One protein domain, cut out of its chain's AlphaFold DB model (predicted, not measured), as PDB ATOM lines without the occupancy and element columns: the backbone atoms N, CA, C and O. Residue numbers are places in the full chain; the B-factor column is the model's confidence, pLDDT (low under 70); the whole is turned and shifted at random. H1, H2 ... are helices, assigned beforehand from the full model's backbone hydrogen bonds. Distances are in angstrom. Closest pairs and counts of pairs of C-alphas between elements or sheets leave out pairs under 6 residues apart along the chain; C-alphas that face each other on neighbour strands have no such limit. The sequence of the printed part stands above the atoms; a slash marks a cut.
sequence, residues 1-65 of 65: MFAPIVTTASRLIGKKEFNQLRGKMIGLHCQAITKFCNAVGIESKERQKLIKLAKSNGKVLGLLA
ATOM      1  N   MET A   1      14.007   6.450 -12.036       51.75
ATOM      2  CA  MET A   1      12.774   5.964 -12.711       51.75
ATOM      3  C   MET A   1      11.487   6.686 -12.294       51.75
ATOM      4  O   MET A   1      10.556   6.704 -13.083       51.75
ATOM      5  N   PHE A   2      11.404   7.309 -11.109       52.66
ATOM      6  CA  PHE A   2      10.165   7.939 -10.617       52.66
ATOM      7  C   PHE A   2       9.802   9.264 -11.322       52.66
ATOM      8  O   PHE A   2       8.632   9.563 -11.549       52.66
ATOM      9  N   ALA A   3      10.816  10.035 -11.728       61.53
ATOM     10  CA  ALA A   3      10.653  11.347 -12.353       61.53
ATOM     11  C   ALA A   3       9.750  11.364 -13.610       61.53
ATOM     12  O   ALA A   3       8.800  12.146 -13.620       61.53
ATOM     13  N   PRO A   4       9.934  10.516 -14.645       66.25
ATOM     14  CA  PRO A   4       9.094  10.578 -15.849       66.25
ATOM     15  C   PRO A   4       7.617  10.243 -15.581       66.25
ATOM     16  O   PRO A   4       6.727  10.879 -16.148       66.25
ATOM     17  N   ILE A   5       7.342   9.313 -14.662       72.00
ATOM     18  CA  ILE A   5       5.975   8.921 -14.281       72.00
ATOM     19  C   ILE A   5       5.280  10.080 -13.564       72.00
ATOM     20  O   ILE A   5       4.172  10.469 -13.931       72.00
ATOM     21  N   VAL A   6       5.965  10.690 -12.594       63.53
ATOM     22  CA  VAL A   6       5.446  11.843 -11.850       63.53
ATOM     23  C   VAL A   6       5.196  13.029 -12.777       63.53
ATOM     24  O   VAL A   6       4.160  13.677 -12.673       63.53
ATOM     25  N   THR A   7       6.100  13.287 -13.724       65.69
ATOM     26  CA  THR A   7       5.953  14.414 -14.656       65.69
ATOM     27  C   THR A   7       4.775  14.206 -15.611       65.69
ATOM     28  O   THR A   7       4.029  15.145 -15.875       65.69
ATOM     29  N   THR A   8       4.559  12.972 -16.077       69.44
ATOM     30  CA  THR A   8       3.433  12.624 -16.961       69.44
ATOM     31  C   THR A   8       2.098  12.708 -16.219       69.44
ATOM     32  O   THR A   8       1.170  13.359 -16.694       69.44
ATOM     33  N   ALA A   9       2.023  12.154 -15.006       65.38
ATOM     34  CA  ALA A   9       0.836  12.238 -14.157       65.38
ATOM     35  C   ALA A   9       0.488  13.692 -13.783       65.38
ATOM     36  O   ALA A   9      -0.674  14.091 -13.828       65.38
ATOM     37  N   SER A  10       1.497  14.517 -13.485       62.53
ATOM     38  CA  SER A  10       1.320  15.941 -13.167       62.53
ATOM     39  C   SER A  10       0.814  16.758 -14.368       62.53
ATOM     40  O   SER A  10       0.104  17.750 -14.197       62.53
ATOM     41  N   ARG A  11       1.135  16.325 -15.595       63.50
ATOM     42  CA  ARG A  11       0.650  16.941 -16.839       63.50
ATOM     43  C   ARG A  11      -0.805  16.568 -17.150       63.50
ATOM     44  O   ARG A  11      -1.513  17.403 -17.694       63.50
ATOM     45  N   LEU A  12      -1.236  15.360 -16.770       69.00
ATOM     46  CA  LEU A  12      -2.606  14.860 -16.958       69.00
ATOM     47  C   LEU A  12      -3.597  15.405 -15.917       69.00
ATOM     48  O   LEU A  12      -4.713  15.760 -16.271       69.00
ATOM     49  N   ILE A  13      -3.187  15.494 -14.646       72.25
ATOM     50  CA  ILE A  13      -4.030  15.970 -13.527       72.25
ATOM     51  C   ILE A  13      -4.030  17.507 -13.425       72.25
ATOM     52  O   ILE A  13      -4.900  18.109 -12.809       72.25
ATOM     53  N   GLY A  14      -3.042  18.172 -14.024       72.88
ATOM     54  CA  GLY A  14      -2.836  19.606 -13.868       72.88
ATOM     55  C   GLY A  14      -2.038  19.942 -12.603       72.88
ATOM     56  O   GLY A  14      -2.246  19.406 -11.511       72.88
ATOM     57  N   LYS A  15      -1.097  20.885 -12.741       70.81
ATOM     58  CA  LYS A  15      -0.100  21.214 -11.702       70.81
ATOM     59  C   LYS A  15      -0.719  21.646 -10.366       70.81
ATOM     60  O   LYS A  15      -0.154  21.363  -9.313       70.81
ATOM     61  N   LYS A  16      -1.867  22.334 -10.393       74.50
ATOM     62  CA  LYS A  16      -2.532  22.862  -9.190       74.50
ATOM     63  C   LYS A  16      -3.147  21.744  -8.347       74.50
ATOM     64  O   LYS A  16      -2.868  21.671  -7.152       74.50
ATOM     65  N   GLU A  17      -3.927  20.862  -8.967       78.25
ATOM     66  CA  GLU A  17      -4.544  19.726  -8.276       78.25
ATOM     67  C   GLU A  17      -3.495  18.705  -7.844       78.25
ATOM     68  O   GLU A  17      -3.526  18.239  -6.707       78.25
ATOM     69  N   PHE A  18      -2.487  18.451  -8.683       77.06
ATOM     70  CA  PHE A  18      -1.370  17.585  -8.323       77.06
ATOM     71  C   PHE A  18      -0.618  18.091  -7.083       77.06
ATOM     72  O   PHE A  18      -0.353  17.319  -6.160       77.06
ATOM     73  N   ASN A  19      -0.317  19.390  -7.011       76.88
ATOM     74  CA  ASN A  19       0.364  19.970  -5.851       76.88
ATOM     75  C   ASN A  19      -0.509  19.948  -4.588       76.88
ATOM     76  O   ASN A  19       0.010  19.695  -3.499       76.88
ATOM     77  N   GLN A  20      -1.825  20.149  -4.710       82.69
ATOM     78  CA  GLN A  20      -2.749  20.025  -3.577       82.69
ATOM     79  C   GLN A  20      -2.856  18.580  -3.079       82.69
ATOM     80  O   GLN A  20      -2.777  18.337  -1.872       82.69
ATOM     81  N   LEU A  21      -2.992  17.617  -3.993       83.00
ATOM     82  CA  LEU A  21      -3.045  16.194  -3.671       83.00
ATOM     83  C   LEU A  21      -1.743  15.743  -2.999       83.00
ATOM     84  O   LEU A  21      -1.770  15.084  -1.961       83.00
ATOM     85  N   ARG A  22      -0.599  16.177  -3.539       77.50
ATOM     86  CA  ARG A  22       0.729  15.920  -2.976       77.50
ATOM     87  C   ARG A  22       0.865  16.514  -1.574       77.50
ATOM     88  O   ARG A  22       1.319  15.818  -0.673       77.50
ATOM     89  N   GLY A  23       0.416  17.752  -1.359       80.88
ATOM     90  CA  GLY A  23       0.398  18.383  -0.036       80.88
ATOM     91  C   GLY A  23      -0.430  17.596   0.988       80.88
ATOM     92  O   GLY A  23       0.052  17.324   2.088       80.88
ATOM     93  N   LYS A  24      -1.637  17.154   0.606       86.19
ATOM     94  CA  LYS A  24      -2.510  16.319   1.454       86.19
ATOM     95  C   LYS A  24      -1.873  14.966   1.782       86.19
ATOM     96  O   LYS A  24      -1.857  14.569   2.946       86.19
ATOM     97  N   MET A  25      -1.304  14.284   0.784       84.25
ATOM     98  CA  MET A  25      -0.628  12.996   0.977       84.25
ATOM     99  C   MET A  25       0.587  13.119   1.900       84.25
ATOM    100  O   MET A  25       0.746  12.316   2.815       84.25
ATOM    101  N   ILE A  26       1.417  14.150   1.706       81.62
ATOM    102  CA  ILE A  26       2.577  14.411   2.565       81.62
ATOM    103  C   ILE A  26       2.122  14.672   4.006       81.62
ATOM    104  O   ILE A  26       2.735  14.154   4.940       81.62
ATOM    105  N   GLY A  27       1.037  15.430   4.196       84.88
ATOM    106  CA  GLY A  27       0.453  15.685   5.513       84.88
ATOM    107  C   GLY A  27      -0.000  14.405   6.220       84.88
ATOM    108  O   GLY A  27       0.390  14.169   7.364       84.88
ATOM    109  N   LEU A  28      -0.760  13.547   5.533       88.12
ATOM    110  CA  LEU A  28      -1.192  12.248   6.065       88.12
ATOM    111  C   LEU A  28      -0.005  11.337   6.395       88.12
ATOM    112  O   LEU A  28       0.028  10.722   7.461       88.12
ATOM    113  N   HIS A  29       1.004  11.299   5.528       82.38
ATOM    114  CA  HIS A  29       2.212  10.516   5.758       82.38
ATOM    115  C   HIS A  29       2.991  11.010   6.991       82.38
ATOM    116  O   HIS A  29       3.408  10.211   7.828       82.38
ATOM    117  N   CYS A  30       3.111  12.331   7.180       81.38
ATOM    118  CA  CYS A  30       3.719  12.910   8.384       81.38
ATOM    119  C   CYS A  30       2.933  12.566   9.662       81.38
ATOM    120  O   CYS A  30       3.542  12.320  10.708       81.38
ATOM    121  N   GLN A  31       1.598  12.514   9.600       85.31
ATOM    122  CA  GLN A  31       0.770  12.076  10.731       85.31
ATOM    123  C   GLN A  31       0.967  10.591  11.048       85.31
ATOM    124  O   GLN A  31       1.086  10.238  12.219       85.31
ATOM    125  N   ALA A  32       1.054   9.730  10.030       86.69
ATOM    126  CA  ALA A  32       1.337   8.309  10.215       86.69
ATOM    127  C   ALA A  32       2.698   8.091  10.899       86.69
ATOM    128  O   ALA A  32       2.773   7.366  11.888       86.69
ATOM    129  N   ILE A  33       3.743   8.802  10.456       80.44
ATOM    130  CA  ILE A  33       5.069   8.782  11.097       80.44
ATOM    131  C   ILE A  33       4.979   9.270  12.549       80.44
ATOM    132  O   ILE A  33       5.542   8.660  13.452       80.44
ATOM    133  N   THR A  34       4.239  10.354  12.799       83.00
ATOM    134  CA  THR A  34       4.041  10.900  14.152       83.00
ATOM    135  C   THR A  34       3.389   9.878  15.080       83.00
ATOM    136  O   THR A  34       3.888   9.671  16.186       83.00
ATOM    137  N   LYS A  35       2.322   9.211  14.620       85.88
ATOM    138  CA  LYS A  35       1.619   8.164  15.371       85.88
ATOM    139  C   LYS A  35       2.505   6.948  15.626       85.88
ATOM    140  O   LYS A  35       2.539   6.471  16.753       85.88
ATOM    141  N   PHE A  36       3.251   6.497  14.618       85.00
ATOM    142  CA  PHE A  36       4.200   5.395  14.761       85.00
ATOM    143  C   PHE A  36       5.270   5.706  15.814       85.00
ATOM    144  O   PHE A  36       5.440   4.951  16.764       85.00
ATOM    145  N   CYS A  37       5.933   6.860  15.710       81.38
ATOM    146  CA  CYS A  37       6.941   7.274  16.683       81.38
ATOM    147  C   CYS A  37       6.371   7.402  18.102       81.38
ATOM    148  O   CYS A  37       7.034   6.990  19.046       81.38
ATOM    149  N   ASN A  38       5.149   7.927  18.261       83.62
ATOM    150  CA  ASN A  38       4.499   8.001  19.572       83.62
ATOM    151  C   ASN A  38       4.205   6.603  20.144       83.62
ATOM    152  O   ASN A  38       4.411   6.389  21.331       83.62
ATOM    153  N   ALA A  39       3.754   5.657  19.314       83.19
ATOM    154  CA  ALA A  39       3.464   4.285  19.740       83.19
ATOM    155  C   ALA A  39       4.727   3.512  20.159       83.19
ATOM    156  O   ALA A  39       4.667   2.681  21.057       83.19
ATOM    157  N   VAL A  40       5.867   3.809  19.533       83.06
ATOM    158  CA  VAL A  40       7.173   3.195  19.838       83.06
ATOM    159  C   VAL A  40       7.913   3.941  20.967       83.06
ATOM    160  O   VAL A  40       8.965   3.500  21.415       83.06
ATOM    161  N   GLY A  41       7.376   5.063  21.461       83.81
ATOM    162  CA  GLY A  41       8.001   5.859  22.524       83.81
ATOM    163  C   GLY A  41       9.198   6.703  22.066       83.81
ATOM    164  O   GLY A  41      10.018   7.104  22.886       83.81
ATOM    165  N   ILE A  42       9.314   6.989  20.765       82.94
ATOM    166  CA  ILE A  42      10.397   7.811  20.207       82.94
ATOM    167  C   ILE A  42      10.182   9.280  20.583       82.94
ATOM    168  O   ILE A  42       9.142   9.873  20.278       82.94
ATOM    169  N   GLU A  43      11.206   9.894  21.179       81.12
ATOM    170  CA  GLU A  43      11.198  11.304  21.561       81.12
ATOM    171  C   GLU A  43      10.949  12.216  20.343       81.12
ATOM    172  O   GLU A  43      11.490  12.029  19.247       81.12
ATOM    173  N   SER A  44      10.156  13.273  20.537       79.06
ATOM    174  CA  SER A  44       9.776  14.220  19.479       79.06
ATOM    175  C   SER A  44      10.974  14.832  18.733       79.06
ATOM    176  O   SER A  44      10.866  15.130  17.537       79.06
ATOM    177  N   LYS A  45      12.114  15.000  19.414       81.00
ATOM    178  CA  LYS A  45      13.355  15.546  18.851       81.00
ATOM    179  C   LYS A  45      14.039  14.561  17.899       81.00
ATOM    180  O   LYS A  45      14.425  14.954  16.795       81.00
ATOM    181  N   GLU A  46      14.118  13.285  18.273       82.44
ATOM    182  CA  GLU A  46      14.635  12.216  17.411       82.44
ATOM    183  C   GLU A  46      13.743  11.992  16.193       82.44
ATOM    184  O   GLU A  46      14.238  11.944  15.065       82.44
ATOM    185  N   ARG A  47      12.417  11.985  16.384       82.25
ATOM    186  CA  ARG A  47      11.462  11.918  15.270       82.25
ATOM    187  C   ARG A  47      11.721  13.014  14.238       82.25
ATOM    188  O   ARG A  47      11.761  12.738  13.042       82.25
ATOM    189  N   GLN A  48      11.905  14.262  14.673       83.88
ATOM    190  CA  GLN A  48      12.196  15.356  13.743       83.88
ATOM    191  C   GLN A  48      13.541  15.184  13.028       83.88
ATOM    192  O   GLN A  48      13.648  15.490  11.841       83.88
ATOM    193  N   LYS A  49      14.561  14.653  13.707       87.38
ATOM    194  CA  LYS A  49      15.853  14.335  13.084       87.38
ATOM    195  C   LYS A  49      15.695  13.282  11.980       87.38
ATOM    196  O   LYS A  49      16.199  13.490  10.878       87.38
ATOM    197  N   LEU A  50      14.929  12.220  12.233       82.25
ATOM    198  CA  LEU A  50      14.626  11.170  11.253       82.25
ATOM    199  C   LEU A  50      13.810  11.703  10.065       82.25
ATOM    200  O   LEU A  50      14.136  11.418   8.915       82.25
ATOM    201  N   ILE A  51      12.805  12.549  10.314       82.38
ATOM    202  CA  ILE A  51      12.018  13.195   9.249       82.38
ATOM    203  C   ILE A  51      12.904  14.100   8.383       82.38
ATOM    204  O   ILE A  51      12.778  14.100   7.156       82.38
ATOM    205  N   LYS A  52      13.814  14.870   8.990       86.44
ATOM    206  CA  LYS A  52      14.776  15.701   8.251       86.44
ATOM    207  C   LYS A  52      15.728  14.855   7.409       86.44
ATOM    208  O   LYS A  52      15.971  15.212   6.257       86.44
ATOM    209  N   LEU A  53      16.207  13.731   7.942       85.38
ATOM    210  CA  LEU A  53      17.044  12.784   7.204       85.38
ATOM    211  C   LEU A  53      16.294  12.222   5.987       85.38
ATOM    212  O   LEU A  53      16.797  12.287   4.869       85.38
ATOM    213  N   ALA A  54      15.054  11.765   6.182       80.62
ATOM    214  CA  ALA A  54      14.205  11.260   5.105       80.62
ATOM    215  C   ALA A  54      13.942  12.326   4.025       80.62
ATOM    216  O   ALA A  54      14.015  12.027   2.833       80.62
ATOM    217  N   LYS A  55      13.707  13.587   4.419       80.06
ATOM    218  CA  LYS A  55      13.573  14.714   3.478       80.06
ATOM    219  C   LYS A  55      14.863  14.991   2.703       80.06
ATOM    220  O   LYS A  55      14.801  15.205   1.497       80.06
ATOM    221  N   SER A  56      16.015  14.982   3.374       84.31
ATOM    222  CA  SER A  56      17.321  15.169   2.728       84.31
ATOM    223  C   SER A  56      17.581  14.071   1.695       84.31
ATOM    224  O   SER A  56      17.864  14.361   0.536       84.31
ATOM    225  N   ASN A  57      17.356  12.812   2.079       83.75
ATOM    226  CA  ASN A  57      17.519  11.661   1.196       83.75
ATOM    227  C   ASN A  57      16.557  11.721   0.005       83.75
ATOM    228  O   ASN A  57      16.975  11.533  -1.132       83.75
ATOM    229  N   GLY A  58      15.285  12.060   0.229       78.69
ATOM    230  CA  GLY A  58      14.327  12.229  -0.862       78.69
ATOM    231  C   GLY A  58      14.695  13.368  -1.822       78.69
ATOM    232  O   GLY A  58      14.409  13.264  -3.013       78.69
ATOM    233  N   LYS A  59      15.366  14.427  -1.342       80.44
ATOM    234  CA  LYS A  59      15.896  15.507  -2.189       80.44
ATOM    235  C   LYS A  59      17.090  15.030  -3.022       80.44
ATOM    236  O   LYS A  59      17.106  15.265  -4.224       80.44
ATOM    237  N   VAL A  60      18.041  14.322  -2.409       83.31
ATOM    238  CA  VAL A  60      19.210  13.741  -3.102       83.31
ATOM    239  C   VAL A  60      18.780  12.740  -4.177       83.31
ATOM    240  O   VAL A  60      19.328  12.734  -5.273       83.31
ATOM    241  N   LEU A  61      17.756  11.934  -3.896       77.75
ATOM    242  CA  LEU A  61      17.219  10.928  -4.817       77.75
ATOM    243  C   LEU A  61      16.263  11.502  -5.885       77.75
ATOM    244  O   LEU A  61      15.743  10.745  -6.704       77.75
ATOM    245  N   GLY A  62      15.986  12.814  -5.877       72.94
ATOM    246  CA  GLY A  62      15.080  13.460  -6.839       72.94
ATOM    247  C   GLY A  62      13.597  13.090  -6.675       72.94
ATOM    248  O   GLY A  62      12.807  13.259  -7.601       72.94
ATOM    249  N   LEU A  63      13.211  12.569  -5.508       67.25
ATOM    250  CA  LEU A  63      11.829  12.205  -5.156       67.25
ATOM    251  C   LEU A  63      11.061  13.387  -4.542       67.25
ATOM    252  O   LEU A  63       9.831  13.414  -4.537       67.25
ATOM    253  N   LEU A  64      11.795  14.374  -4.029       64.75
ATOM    254  CA  LEU A  64      11.285  15.662  -3.572       64.75
ATOM    255  C   LEU A  64      11.709  16.734  -4.581       64.75
ATOM    256  O   LEU A  64      12.743  17.374  -4.405       64.75
ATOM    257  N   ALA A  65      10.914  16.876  -5.646       59.84
ATOM    258  CA  ALA A  65      10.955  18.020  -6.561       59.84
ATOM    259  C   ALA A  65      10.227  19.223  -5.959       59.84
ATOM    260  O   ALA A  65       9.135  18.982  -5.375       59.84
TER     261      ALA A  65
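What this domain is: This is residues 1 to 65 of the 65 residues of the protein "Electron transporter" of Symploca sp. SIO1A3 (UniProt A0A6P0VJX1). The model is an open, three-sided frame: the long helix H2 makes one side, H3 folds back from its last end to make a V with it, and the short helix H1 makes a corner with its first end. H2 comes close to H1 near its first end and to H3 near its last end, while H1 and H3 stay apart; the middle of the frame is empty, and residues 22 to 29 of H2 stand free. The printed part has 65 residues with three named helices, in the order H1, H2, H3, and no named strand; the class is all helix. The whole is loose, with a radius of gyration of the C-alphas of 14.3 A, and elongated, spanning 42 by 22 by 15 A.

How they stand to each other: The longest helix is H2, residues 15 to 39. H3, residues 44 to 60, is close to H2 but not clearly touching it; the closest C-alphas are those of Cys 37 and Arg 47, 6.6 A apart. H2 and H3 run opposite ways at a steep tilt of 38 degrees, and their centres are 14.2 A apart. H1, residues 2 to 13, is also close to H2 but not clearly touching it, with the closest C-alphas, those of Ser 10 and Phe 18, 5.8 A apart. H1 and H2 run opposite ways at a steep tilt of 56 degrees, and their centres are 18.9 A apart. H1 and H3 are apart. In H1, H2 and H3 every O i to N i+4 pair is within hydrogen-bond range.

Where its parts are: H2 has 25 residues and measures 35.9 A from C-alpha 15 at (-0.100, 21.214, -11.702) to C-alpha 39 at (3.464, 4.285, 19.740). H3 has 17 residues and measures 24.5 A from its first to its last C-alpha, ending with C-alpha 60 at (19.210, 13.741, -3.102). H1 has 12 residues and measures 16.6 A, beginning with C-alpha 2 at (10.165, 7.939, -10.617).

The domain as a whole: The two C-alphas farthest apart, those of Leu 12 and Gly 41, are 41.9 A apart, while those of Met 1 and Ala 65, the chain's first and last residues, are 13.7 A apart. The printed part has no cut. The links from H1 to H2, with one residue, and from H2 to H3, with four residues, are both tight. The mean pLDDT of the printed part is 77.4; 14 residues are under 70, namely 1 to 4, 6 to 12 and 63 to 65. The mean pLDDT is 65 in H1, 82 in H2 and 83 in H3.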